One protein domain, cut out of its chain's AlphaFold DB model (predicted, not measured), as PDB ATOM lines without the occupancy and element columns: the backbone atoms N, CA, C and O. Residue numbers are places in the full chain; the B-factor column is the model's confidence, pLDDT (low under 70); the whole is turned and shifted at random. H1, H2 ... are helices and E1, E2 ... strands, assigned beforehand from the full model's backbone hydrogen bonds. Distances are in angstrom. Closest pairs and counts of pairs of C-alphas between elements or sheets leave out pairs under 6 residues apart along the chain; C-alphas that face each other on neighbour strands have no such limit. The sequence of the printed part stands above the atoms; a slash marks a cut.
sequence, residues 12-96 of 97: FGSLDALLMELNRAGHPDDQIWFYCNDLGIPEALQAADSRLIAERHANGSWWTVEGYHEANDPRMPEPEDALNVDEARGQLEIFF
ATOM      1  N   PHE A  12      30.498  -4.393  -3.636       83.06
ATOM      2  CA  PHE A  12      31.030  -5.364  -4.585       83.06
ATOM      3  C   PHE A  12      31.137  -4.746  -5.981       83.06
ATOM      4  O   PHE A  12      30.292  -3.950  -6.407       83.06
ATOM      5  N   GLY A  13      32.225  -5.073  -6.679       81.44
ATOM      6  CA  GLY A  13      32.518  -4.547  -8.015       81.44
ATOM      7  C   GLY A  13      31.701  -5.196  -9.133       81.44
ATOM      8  O   GLY A  13      31.521  -4.575 -10.176       81.44
ATOM      9  N   SER A  14      31.196  -6.409  -8.907       84.62
ATOM     10  CA  SER A  14      30.394  -7.183  -9.853       84.62
ATOM     11  C   SER A  14      29.367  -8.041  -9.110       84.62
ATOM     12  O   SER A  14      29.469  -8.228  -7.894       84.62
ATOM     13  N   LEU A  15      28.378  -8.551  -9.849       83.56
ATOM     14  CA  LEU A  15      27.391  -9.492  -9.314       83.56
ATOM     15  C   LEU A  15      28.051 -10.820  -8.909       83.56
ATOM     16  O   LEU A  15      27.733 -11.364  -7.860       83.56
ATOM     17  N   ASP A  16      29.018 -11.295  -9.695       86.38
ATOM     18  CA  ASP A  16      29.779 -12.517  -9.405       86.38
ATOM     19  C   ASP A  16      30.554 -12.413  -8.079       86.38
ATOM     20  O   ASP A  16      30.493 -13.306  -7.236       86.38
ATOM     21  N   ALA A  17      31.200 -11.267  -7.827       85.38
ATOM     22  CA  ALA A  17      31.906 -11.025  -6.570       85.38
ATOM     23  C   ALA A  17      30.966 -11.025  -5.355       85.38
ATOM     24  O   ALA A  17      31.363 -11.476  -4.280       85.38
ATOM     25  N   LEU A  18      29.738 -10.522  -5.526       84.75
ATOM     26  CA  LEU A  18      28.702 -10.601  -4.504       84.75
ATOM     27  C   LEU A  18      28.287 -12.062  -4.286       84.75
ATOM     28  O   LEU A  18      28.436 -12.550  -3.171       84.75
ATOM     29  N   LEU A  19      27.837 -12.772  -5.328       85.50
ATOM     30  CA  LEU A  19      27.380 -14.169  -5.230       85.50
ATOM     31  C   LEU A  19      28.446 -15.090  -4.625       85.50
ATOM     32  O   LEU A  19      28.130 -15.939  -3.794       85.50
ATOM     33  N   MET A  20      29.720 -14.900  -4.972       86.00
ATOM     34  CA  MET A  20      30.819 -15.659  -4.377       86.00
ATOM     35  C   MET A  20      30.932 -15.420  -2.864       86.00
ATOM     36  O   MET A  20      31.201 -16.361  -2.116       86.00
ATOM     37  N   GLU A  21      30.734 -14.186  -2.398       83.38
ATOM     38  CA  GLU A  21      30.721 -13.884  -0.964       83.38
ATOM     39  C   GLU A  21      29.488 -14.482  -0.273       83.38
ATOM     40  O   GLU A  21      29.607 -15.001   0.834       83.38
ATOM     41  N   LEU A  22      28.332 -14.498  -0.946       79.75
ATOM     42  CA  LEU A  22      27.108 -15.118  -0.425       79.75
ATOM     43  C   LEU A  22      27.281 -16.620  -0.227       79.75
ATOM     44  O   LEU A  22      27.071 -17.121   0.877       79.75
ATOM     45  N   ASN A  23      27.802 -17.301  -1.246       81.38
ATOM     46  CA  ASN A  23      28.147 -18.716  -1.167       81.38
ATOM     47  C   ASN A  23      29.136 -18.995  -0.023       81.38
ATOM     48  O   ASN A  23      28.955 -19.942   0.742       81.38
ATOM     49  N   ARG A  24      30.167 -18.153   0.148       79.00
ATOM     50  CA  ARG A  24      31.132 -18.275   1.261       79.00
ATOM     51  C   ARG A  24      30.502 -18.052   2.631       79.00
ATOM     52  O   ARG A  24      30.950 -18.665   3.599       79.00
ATOM     53  N   ALA A  25      29.497 -17.191   2.712       74.50
ATOM     54  CA  ALA A  25      28.756 -16.922   3.935       74.50
ATOM     55  C   ALA A  25      27.716 -18.010   4.268       74.50
ATOM     56  O   ALA A  25      27.107 -17.947   5.335       74.50
ATOM     57  N   GLY A  26      27.564 -19.027   3.411       75.12
ATOM     58  CA  GLY A  26      26.655 -20.152   3.618       75.12
ATOM     59  C   GLY A  26      25.320 -20.030   2.887       75.12
ATOM     60  O   GLY A  26      24.437 -20.831   3.167       75.12
ATOM     61  N   HIS A  27      25.197 -19.081   1.956       79.00
ATOM     62  CA  HIS A  27      24.011 -18.857   1.130       79.00
ATOM     63  C   HIS A  27      24.280 -19.381  -0.292       79.00
ATOM     64  O   HIS A  27      24.872 -18.656  -1.097       79.00
ATOM     65  N   PRO A  28      23.959 -20.649  -0.597       82.44
ATOM     66  CA  PRO A  28      24.177 -21.217  -1.924       82.44
ATOM     67  C   PRO A  28      23.253 -20.596  -2.985       82.44
ATOM     68  O   PRO A  28      22.186 -20.087  -2.656       82.44
ATOM     69  N   ASP A  29      23.656 -20.650  -4.259       85.06
ATOM     70  CA  ASP A  29      22.923 -20.048  -5.392       85.06
ATOM     71  C   ASP A  29      21.445 -20.490  -5.482       85.06
ATOM     72  O   ASP A  29      20.582 -19.676  -5.796       85.06
ATOM     73  N   ASP A  30      21.129 -21.744  -5.146       84.19
ATOM     74  CA  ASP A  30      19.760 -22.291  -5.128       84.19
ATOM     75  C   ASP A  30      18.871 -21.676  -4.033       84.19
ATOM     76  O   ASP A  30      17.649 -21.820  -4.053       84.19
ATOM     77  N   GLN A  31      19.474 -20.951  -3.095       79.50
ATOM     78  CA  GLN A  31      18.804 -20.220  -2.028       79.50
ATOM     79  C   GLN A  31      18.854 -18.711  -2.246       79.50
ATOM     80  O   GLN A  31      18.443 -17.964  -1.364       79.50
ATOM     81  N   ILE A  32      19.337 -18.231  -3.389       83.38
ATOM     82  CA  ILE A  32      19.386 -16.804  -3.691       83.38
ATOM     83  C   ILE A  32      18.369 -16.494  -4.784       83.38
ATOM     84  O   ILE A  32      18.301 -17.148  -5.820       83.38
ATOM     85  N   TRP A  33      17.595 -15.447  -4.548       86.19
ATOM     86  CA  TRP A  33      16.591 -14.913  -5.450       86.19
ATOM     87  C   TRP A  33      16.997 -13.511  -5.893       86.19
ATOM     88  O   TRP A  33      17.669 -12.796  -5.149       86.19
ATOM     89  N   PHE A  34      16.597 -13.096  -7.091       86.00
ATOM     90  CA  PHE A  34      16.824 -11.740  -7.579       86.00
ATOM     91  C   PHE A  34      15.586 -11.150  -8.245       86.00
ATOM     92  O   PHE A  34      14.784 -11.851  -8.859       86.00
ATOM     93  N   TYR A  35      15.476  -9.831  -8.136       84.31
ATOM     94  CA  TYR A  35      14.451  -9.026  -8.782       84.31
ATOM     95  C   TYR A  35      15.057  -8.260  -9.946       84.31
ATOM     96  O   TYR A  35      16.183  -7.753  -9.859       84.31
ATOM     97  N   CYS A  36      14.287  -8.152 -11.021       84.38
ATOM     98  CA  CYS A  36      14.635  -7.356 -12.185       84.38
ATOM     99  C   CYS A  36      13.753  -6.115 -12.262       84.38
ATOM    100  O   CYS A  36      12.562  -6.179 -11.973       84.38
ATOM    101  N   ASN A  37      14.322  -5.018 -12.753       83.56
ATOM    102  CA  ASN A  37      13.520  -3.876 -13.178       83.56
ATOM    103  C   ASN A  37      12.755  -4.170 -14.484       83.56
ATOM    104  O   ASN A  37      12.961  -5.201 -15.129       83.56
ATOM    105  N   ASP A  38      11.956  -3.202 -14.940       83.38
ATOM    106  CA  ASP A  38      11.168  -3.274 -16.185       83.38
ATOM    107  C   ASP A  38      11.992  -3.582 -17.455       83.38
ATOM    108  O   ASP A  38      11.438  -3.950 -18.491       83.38
ATOM    109  N   LEU A  39      13.320  -3.420 -17.406       83.25
ATOM    110  CA  LEU A  39      14.242  -3.704 -18.509       83.25
ATOM    111  C   LEU A  39      14.892  -5.095 -18.408       83.25
ATOM    112  O   LEU A  39      15.763  -5.414 -19.218       83.25
ATOM    113  N   GLY A  40      14.514  -5.909 -17.419       81.25
ATOM    114  CA  GLY A  40      15.108  -7.223 -17.171       81.25
ATOM    115  C   GLY A  40      16.510  -7.157 -16.558       81.25
ATOM    116  O   GLY A  40      17.279  -8.106 -16.687       81.25
ATOM    117  N   ILE A  41      16.884  -6.028 -15.943       83.44
ATOM    118  CA  ILE A  41      18.192  -5.860 -15.302       83.44
ATOM    119  C   ILE A  41      18.054  -6.192 -13.813       83.44
ATOM    120  O   ILE A  41      17.239  -5.541 -13.154       83.44
ATOM    121  N   PRO A  42      18.875  -7.110 -13.266       83.88
ATOM    122  CA  PRO A  42      18.891  -7.396 -11.838       83.88
ATOM    123  C   PRO A  42      19.162  -6.127 -11.030       83.88
ATOM    124  O   PRO A  42      20.157  -5.431 -11.270       83.88
ATOM    125  N   GLU A  43      18.288  -5.831 -10.074       85.12
ATOM    126  CA  GLU A  43      18.382  -4.641  -9.225       85.12
ATOM    127  C   GLU A  43      18.439  -4.955  -7.736       85.12
ATOM    128  O   GLU A  43      19.026  -4.171  -6.994       85.12
ATOM    129  N   ALA A  44      17.913  -6.107  -7.315       83.12
ATOM    130  CA  ALA A  44      17.958  -6.550  -5.931       83.12
ATOM    131  C   ALA A  44      18.185  -8.064  -5.832       83.12
ATOM    132  O   ALA A  44      17.726  -8.808  -6.696       83.12
ATOM    133  N   LEU A  45      18.868  -8.519  -4.778       81.25
ATOM    134  CA  LEU A  45      18.968  -9.933  -4.401       81.25
ATOM    135  C   LEU A  45      18.423 -10.161  -3.001       81.25
ATOM    136  O   LEU A  45      18.540  -9.283  -2.151       81.25
ATOM    137  N   GLN A  46      17.899 -11.360  -2.771       78.94
ATOM    138  CA  GLN A  46      17.396 -11.835  -1.496       78.94
ATOM    139  C   GLN A  46      17.828 -13.286  -1.279       78.94
ATOM    140  O   GLN A  46      17.516 -14.150  -2.092       78.94
ATOM    141  N   ALA A  47      18.507 -13.578  -0.170       73.12
ATOM    142  CA  ALA A  47      18.735 -14.964   0.233       73.12
ATOM    143  C   ALA A  47      17.495 -15.527   0.961       73.12
ATOM    144  O   ALA A  47      16.798 -14.834   1.707       73.12
ATOM    145  N   ALA A  48      17.177 -16.795   0.726       66.56
ATOM    146  CA  ALA A  48      16.018 -17.479   1.287       66.56
ATOM    147  C   ALA A  48      16.175 -17.728   2.792       66.56
ATOM    148  O   ALA A  48      15.183 -17.806   3.510       66.56
ATOM    149  N   ASP A  49      17.407 -17.795   3.287       63.34
ATOM    150  CA  ASP A  49      17.785 -18.090   4.669       63.34
ATOM    151  C   ASP A  49      18.234 -16.846   5.465       63.34
ATOM    152  O   ASP A  49      18.343 -16.899   6.690       63.34
ATOM    153  N   SER A  50      18.439 -15.709   4.801       58.16
ATOM    154  CA  SER A  50      18.802 -14.424   5.400       58.16
ATOM    155  C   SER A  50      18.217 -13.306   4.547       58.16
ATOM    156  O   SER A  50      18.401 -13.301   3.334       58.16
ATOM    157  N   ARG A  51      17.583 -12.295   5.155       57.41
ATOM    158  CA  ARG A  51      17.227 -11.043   4.454       57.41
ATOM    159  C   ARG A  51      18.474 -10.214   4.136       57.41
ATOM    160  O   ARG A  51      18.570  -9.044   4.499       57.41
ATOM    161  N   LEU A  52      19.470 -10.825   3.505       64.56
ATOM    162  CA  LEU A  52      20.477 -10.062   2.818       64.56
ATOM    163  C   LEU A  52      19.812  -9.475   1.581       64.56
ATOM    164  O   LEU A  52      19.521 -10.200   0.634       64.56
ATOM    165  N   ILE A  53      19.586  -8.169   1.628       68.81
ATOM    166  CA  ILE A  53      19.142  -7.395   0.479       68.81
ATOM    167  C   ILE A  53      20.388  -6.746  -0.095       68.81
ATOM    168  O   ILE A  53      21.054  -5.979   0.599       68.81
ATOM    169  N   ALA A  54      20.738  -7.068  -1.333       75.88
ATOM    170  CA  ALA A  54      21.800  -6.372  -2.049       75.88
ATOM    171  C   ALA A  54      21.202  -5.625  -3.233       75.88
ATOM    172  O   ALA A  54      20.492  -6.236  -4.019       75.88
ATOM    173  N   GLU A  55      21.505  -4.336  -3.377       82.75
ATOM    174  CA  GLU A  55      20.962  -3.489  -4.443       82.75
ATOM    175  C   GLU A  55      22.026  -3.115  -5.475       82.75
ATOM    176  O   GLU A  55      23.195  -2.870  -5.145       82.75
ATOM    177  N   ARG A  56      21.610  -3.023  -6.742       84.75
ATOM    178  CA  ARG A  56      22.442  -2.533  -7.838       84.75
ATOM    179  C   ARG A  56      22.351  -1.018  -7.931       84.75
ATOM    180  O   ARG A  56      21.315  -0.447  -8.253       84.75
ATOM    181  N   HIS A  57      23.481  -0.349  -7.765       81.44
ATOM    182  CA  HIS A  57      23.566   1.096  -7.930       81.44
ATOM    183  C   HIS A  57      23.768   1.493  -9.400       81.44
ATOM    184  O   HIS A  57      24.262   0.720 -10.223       81.44
ATOM    185  N   ALA A  58      23.469   2.756  -9.723       80.06
ATOM    186  CA  ALA A  58      23.573   3.311 -11.081       80.06
ATOM    187  C   ALA A  58      24.965   3.158 -11.731       80.06
ATOM    188  O   ALA A  58      25.085   3.109 -12.951       80.06
ATOM    189  N   ASN A  59      26.025   3.053 -10.924       78.62
ATOM    190  CA  ASN A  59      27.397   2.820 -11.387       78.62
ATOM    191  C   ASN A  59      27.725   1.330 -11.640       78.62
ATOM    192  O   ASN A  59      28.883   1.005 -11.889       78.62
ATOM    193  N   GLY A  60      26.742   0.433 -11.532       79.69
ATOM    194  CA  GLY A  60      26.888  -1.013 -11.708       79.69
ATOM    195  C   GLY A  60      27.451  -1.764 -10.500       79.69
ATOM    196  O   GLY A  60      27.572  -2.983 -10.577       79.69
ATOM    197  N   SER A  61      27.785  -1.071  -9.406       82.31
ATOM    198  CA  SER A  61      28.227  -1.724  -8.167       82.31
ATOM    199  C   SER A  61      27.054  -2.236  -7.340       82.31
ATOM    200  O   SER A  61      25.959  -1.679  -7.404       82.31
ATOM    201  N   TRP A  62      27.317  -3.265  -6.537       83.38
ATOM    202  CA  TRP A  62      26.332  -3.898  -5.661       83.38
ATOM    203  C   TRP A  62      26.629  -3.594  -4.198       83.38
ATOM    204  O   TRP A  62      27.793  -3.618  -3.793       83.38
ATOM    205  N   TRP A  63      25.598  -3.243  -3.434       80.88
ATOM    206  CA  TRP A  63      25.721  -2.789  -2.047       80.88
ATOM    207  C   TRP A  63      24.770  -3.591  -1.166       80.88
ATOM    208  O   TRP A  63      23.593  -3.706  -1.487       80.88
ATOM    209  N   THR A  64      25.259  -4.127  -0.047       73.56
ATOM    210  CA  THR A  64      24.404  -4.803   0.944       73.56
ATOM    211  C   THR A  64      23.605  -3.769   1.726       73.56
ATOM    212  O   THR A  64      24.201  -2.978   2.455       73.56
ATOM    213  N   VAL A  65      22.285  -3.776   1.600       68.12
ATOM    214  CA  VAL A  65      21.367  -2.842   2.260       68.12
ATOM    215  C   VAL A  65      20.982  -3.316   3.661       68.12
ATOM    216  O   VAL A  65      20.937  -2.517   4.595       68.12
ATOM    217  N   GLU A  66      20.780  -4.624   3.809       63.56
ATOM    218  CA  GLU A  66      20.514  -5.349   5.057       63.56
ATOM    219  C   GLU A  66      21.193  -6.738   4.961       63.56
ATOM    220  O   GLU A  66      21.594  -7.133   3.872       63.56
ATOM    221  N   GLY A  67      21.423  -7.456   6.064       56.75
ATOM    222  CA  GLY A  67      22.418  -8.537   6.175       56.75
ATOM    223  C   GLY A  67      22.580  -9.222   7.551       56.75
ATOM    224  O   GLY A  67      22.798  -8.598   8.587       56.75
ATOM    225  N   TYR A  68      22.547 -10.559   7.518       53.38
ATOM    226  CA  TYR A  68      22.982 -11.525   8.544       53.38
ATOM    227  C   TYR A  68      22.319 -11.482   9.927       53.38
ATOM    228  O   TYR A  68      22.943 -11.907  10.904       53.38
ATOM    229  N   HIS A  69      21.115 -10.934  10.091       48.03
ATOM    230  CA  HIS A  69      20.585 -10.750  11.448       48.03
ATOM    231  C   HIS A  69      19.732 -11.891  11.975       48.03
ATOM    232  O   HIS A  69      19.856 -12.191  13.162       48.03
ATOM    233  N   GLU A  70      18.975 -12.597  11.142       48.94
ATOM    234  CA  GLU A  70      18.172 -13.729  11.606       48.94
ATOM    235  C   GLU A  70      18.085 -14.793  10.510       48.94
ATOM    236  O   GLU A  70      17.907 -14.464   9.339       48.94
ATOM    237  N   ALA A  71      18.244 -16.063  10.898       52.53
ATOM    238  CA  ALA A  71      17.906 -17.183  10.030       52.53
ATOM    239  C   ALA A  71      16.412 -17.078   9.694       52.53
ATOM    240  O   ALA A  71      15.592 -16.985  10.613       52.53
ATOM    241  N   ASN A  72      16.059 -17.063   8.409       55.44
ATOM    242  CA  ASN A  72      14.657 -17.058   8.003       55.44
ATOM    243  C   ASN A  72      13.945 -18.300   8.554       55.44
ATOM    244  O   ASN A  72      14.504 -19.399   8.615       55.44
ATOM    245  N   ASP A  73      12.686 -18.119   8.958       55.06
ATOM    246  CA  ASP A  73      11.805 -19.241   9.271       55.06
ATOM    247  C   ASP A  73      11.640 -20.074   7.985       55.06
ATOM    248  O   ASP A  73      11.199 -19.515   6.981       55.06
ATOM    249  N   PRO A  74      11.937 -21.388   7.981       55.44
ATOM    250  CA  PRO A  74      11.789 -22.250   6.802       55.44
ATOM    251  C   PRO A  74      10.339 -22.373   6.298       55.44
ATOM    252  O   PRO A  74      10.083 -23.042   5.302       55.44
ATOM    253  N   ARG A  75       9.373 -21.763   6.995       57.69
ATOM    254  CA  ARG A  75       7.974 -21.620   6.574       57.69
ATOM    255  C   ARG A  75       7.683 -20.292   5.874       57.69
ATOM    256  O   ARG A  75       6.524 -20.050   5.538       57.69
ATOM    257  N   MET A  76       8.672 -19.411   5.707       60.66
ATOM    258  CA  MET A  76       8.486 -18.219   4.887       60.66
ATOM    259  C   MET A  76       8.246 -18.640   3.433       60.66
ATOM    260  O   MET A  76       8.961 -19.505   2.930       60.66
ATOM    261  N   PRO A  77       7.229 -18.065   2.774       60.56
ATOM    262  CA  PRO A  77       6.985 -18.338   1.369       60.56
ATOM    263  C   PRO A  77       8.155 -17.838   0.518       60.56
ATOM    264  O   PRO A  77       8.833 -16.874   0.887       60.56
ATOM    265  N   GLU A  78       8.362 -18.489  -0.624       67.81
ATOM    266  CA  GLU A  78       9.263 -17.988  -1.659       67.81
ATOM    267  C   GLU A  78       8.839 -16.572  -2.083       67.81
ATOM    268  O   GLU A  78       7.641 -16.264  -2.101       67.81
ATOM    269  N   PRO A  79       9.801 -15.686  -2.383       68.81
ATOM    270  CA  PRO A  79       9.489 -14.335  -2.817       68.81
ATOM    271  C   PRO A  79       8.718 -14.338  -4.145       68.81
ATOM    272  O   PRO A  79       9.210 -14.822  -5.162       68.81
ATOM    273  N   GLU A  80       7.511 -13.764  -4.135       69.12
ATOM    274  CA  GLU A  80       6.716 -13.532  -5.346       69.12
ATOM    275  C   GLU A  80       7.466 -12.577  -6.296       69.12
ATOM    276  O   GLU A  80       8.136 -11.646  -5.843       69.12
ATOM    277  N   ASP A  81       7.368 -12.825  -7.606       75.25
ATOM    278  CA  ASP A  81       7.997 -12.035  -8.681       75.25
ATOM    279  C   ASP A  81       9.542 -11.986  -8.678       75.25
ATOM    280  O   ASP A  81      10.145 -11.193  -9.406       75.25
ATOM    281  N   ALA A  82      10.199 -12.862  -7.910       80.19
ATOM    282  CA  ALA A  82      11.646 -13.054  -7.944       80.19
ATOM    283  C   ALA A  82      12.047 -14.277  -8.785       80.19
ATOM    284  O   ALA A  82      11.289 -15.235  -8.940       80.19
ATOM    285  N   LEU A  83      13.276 -14.266  -9.302       82.19
ATOM    286  CA  LEU A  83      13.877 -15.381 -10.033       82.19
ATOM    287  C   LEU A  83      14.969 -16.041  -9.191       82.19
ATOM    288  O   LEU A  83      15.786 -15.348  -8.587       82.19
ATOM    289  N   ASN A  84      15.005 -17.370  -9.166       87.88
ATOM    290  CA  ASN A  84      16.066 -18.113  -8.494       87.88
ATOM    291  C   ASN A  84      17.387 -17.988  -9.276       87.88
ATOM    292  O   ASN A  84      17.399 -18.089 -10.506       87.88
ATOM    293  N   VAL A  85      18.503 -17.759  -8.579       85.94
ATOM    294  CA  VAL A  85      19.825 -17.565  -9.199       85.94
ATOM    295  C   VAL A  85      20.311 -18.829  -9.905       85.94
ATOM    296  O   VAL A  85      20.873 -18.711 -10.995       85.94
ATOM    297  N   ASP A  86      20.094 -20.015  -9.333       86.19
ATOM    298  CA  ASP A  86      20.505 -21.280  -9.951       86.19
ATOM    299  C   ASP A  86      19.689 -21.565 -11.223       86.19
ATOM    300  O   ASP A  86      20.252 -21.819 -12.290       86.19
ATOM    301  N   GLU A  87      18.364 -21.399 -11.158       86.00
ATOM    302  CA  GLU A  87      17.474 -21.655 -12.299       86.00
ATOM    303  C   GLU A  87      17.652 -20.645 -13.443       86.00
ATOM    304  O   GLU A  87      17.607 -21.008 -14.624       86.00
ATOM    305  N   ALA A  88      17.874 -19.370 -13.115       84.19
ATOM    306  CA  ALA A  88      18.018 -18.293 -14.091       84.19
ATOM    307  C   ALA A  88      19.483 -17.900 -14.352       84.19
ATOM    308  O   ALA A  88      19.746 -16.850 -14.947       84.19
ATOM    309  N   ARG A  89      20.450 -18.757 -13.988       80.19
ATOM    310  CA  ARG A  89      21.891 -18.493 -14.139       80.19
ATOM    311  C   ARG A  89      22.277 -18.046 -15.548       80.19
ATOM    312  O   ARG A  89      23.014 -17.078 -15.701       80.19
ATOM    313  N   GLY A  90      21.711 -18.674 -16.580       80.38
ATOM    314  CA  GLY A  90      21.959 -18.293 -17.977       80.38
ATOM    315  C   GLY A  90      21.513 -16.863 -18.330       80.38
ATOM    316  O   GLY A  90      22.100 -16.237 -19.207       80.38
ATOM    317  N   GLN A  91      20.510 -16.311 -17.637       75.38
ATOM    318  CA  GLN A  91      20.110 -14.904 -17.780       75.38
ATOM    319  C   GLN A  91      21.031 -13.965 -16.993       75.38
ATOM    320  O   GLN A  91      21.199 -12.811 -17.377       75.38
ATOM    321  N   LEU A  92      21.644 -14.452 -15.913       77.81
ATOM    322  CA  LEU A  92      22.590 -13.691 -15.097       77.81
ATOM    323  C   LEU A  92      23.987 -13.609 -15.718       77.81
ATOM    324  O   LEU A  92      24.690 -12.627 -15.488       77.81
ATOM    325  N   GLU A  93      24.376 -14.579 -16.550       79.19
ATOM    326  CA  GLU A  93      25.693 -14.629 -17.199       79.19
ATOM    327  C   GLU A  93      26.045 -13.359 -17.984       79.19
ATOM    328  O   GLU A  93      27.199 -12.941 -17.988       79.19
ATOM    329  N   ILE A  94      25.064 -12.669 -18.579       78.88
ATOM    330  CA  ILE A  94      25.305 -11.397 -19.288       78.88
ATOM    331  C   ILE A  94      25.700 -10.242 -18.344       78.88
ATOM    332  O   ILE A  94      26.232  -9.218 -18.790       78.88
ATOM    333  N   PHE A  95      25.429 -10.395 -17.047       72.06
ATOM    334  CA  PHE A  95      25.763  -9.455 -15.978       72.06
ATOM    335  C   PHE A  95      26.992  -9.888 -15.169       72.06
ATOM    336  O   PHE A  95      27.536  -9.066 -14.423       72.06
ATOM    337  N   PHE A  96      27.459 -11.129 -15.333       66.75
ATOM    338  CA  PHE A  96      28.758 -11.572 -14.836       66.75
ATOM    339  C   PHE A  96      29.851 -10.951 -15.717       66.75
ATOM    340  O   PHE A  96      30.034 -11.306 -16.880       66.75
TER     341      PHE A  96
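What this domain is: This is residues 12 to 96 of the 97 residues of an uncharacterized protein of Escherichia coli (UniProt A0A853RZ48). A twisted sheet of four strands forms a wall, with H1 packed over one face along the strands and H2 beyond one end of the sheet. After E4 a long loop swings round to the other edge, where residues 83 to 84 pair briefly with E1. The 85 printed residues include two named helices and four named strands, in the order H1 E1 E2 E3 E4 H2; the sheet order is E1 - E2 - E3 - E4, all antiparallel. The class is mixed, with 37 residues in named elements, under half. The whole is compact, with a radius of gyration of the C-alphas of 12.0 A and spans of 33 by 23 by 18 A.

Where its parts are: Find C-alpha 15 at (27.391, -9.492, -9.314); from there H1 runs through residues 15 to 24, 14.2 A. Next come E1, residues 32 to 36, 13.6 A; E2, 42 to 47, 14.2 A; E3, 53 to 56, 10.2 A; and E4, 62 to 66, 12.3 A. H2, residues 89 to 95, 10.0 A, ends at C-alpha 95 (25.763, -9.455, -15.978).

How they stand to each other: H1 is on the sheet at a height of 9.1 A, in two layers, helix on one face; its closest C-alphas to E4 are Leu 15 and Trp 62, 6.8 A. The strands form a meander, each the antiparallel neighbour of the one before, in three hairpins: look for N 33 and O 46 at 2.8 A, N 45 and O 54 at 2.9 A, and N 55 and O 63 at 2.9 A, within hydrogen-bond range. H2 is close to H1 but not clearly touching, the closest C-alphas being Leu 15 and Phe 95, 6.9 A. Every O i to N i+4 pair is within range in H1; in H2, 1 of 3, beside 2 of 4 O i to N i+3 pairs.

The domain as a whole: The C-alphas farthest apart, Asn 59 and Arg 75, are 36.0 A apart. The printed part has no cut, and the link from E4 to H2 is long, 22 residues. Look for pLDDT under 70 at residues 48 to 53, 65 to 80 and 96.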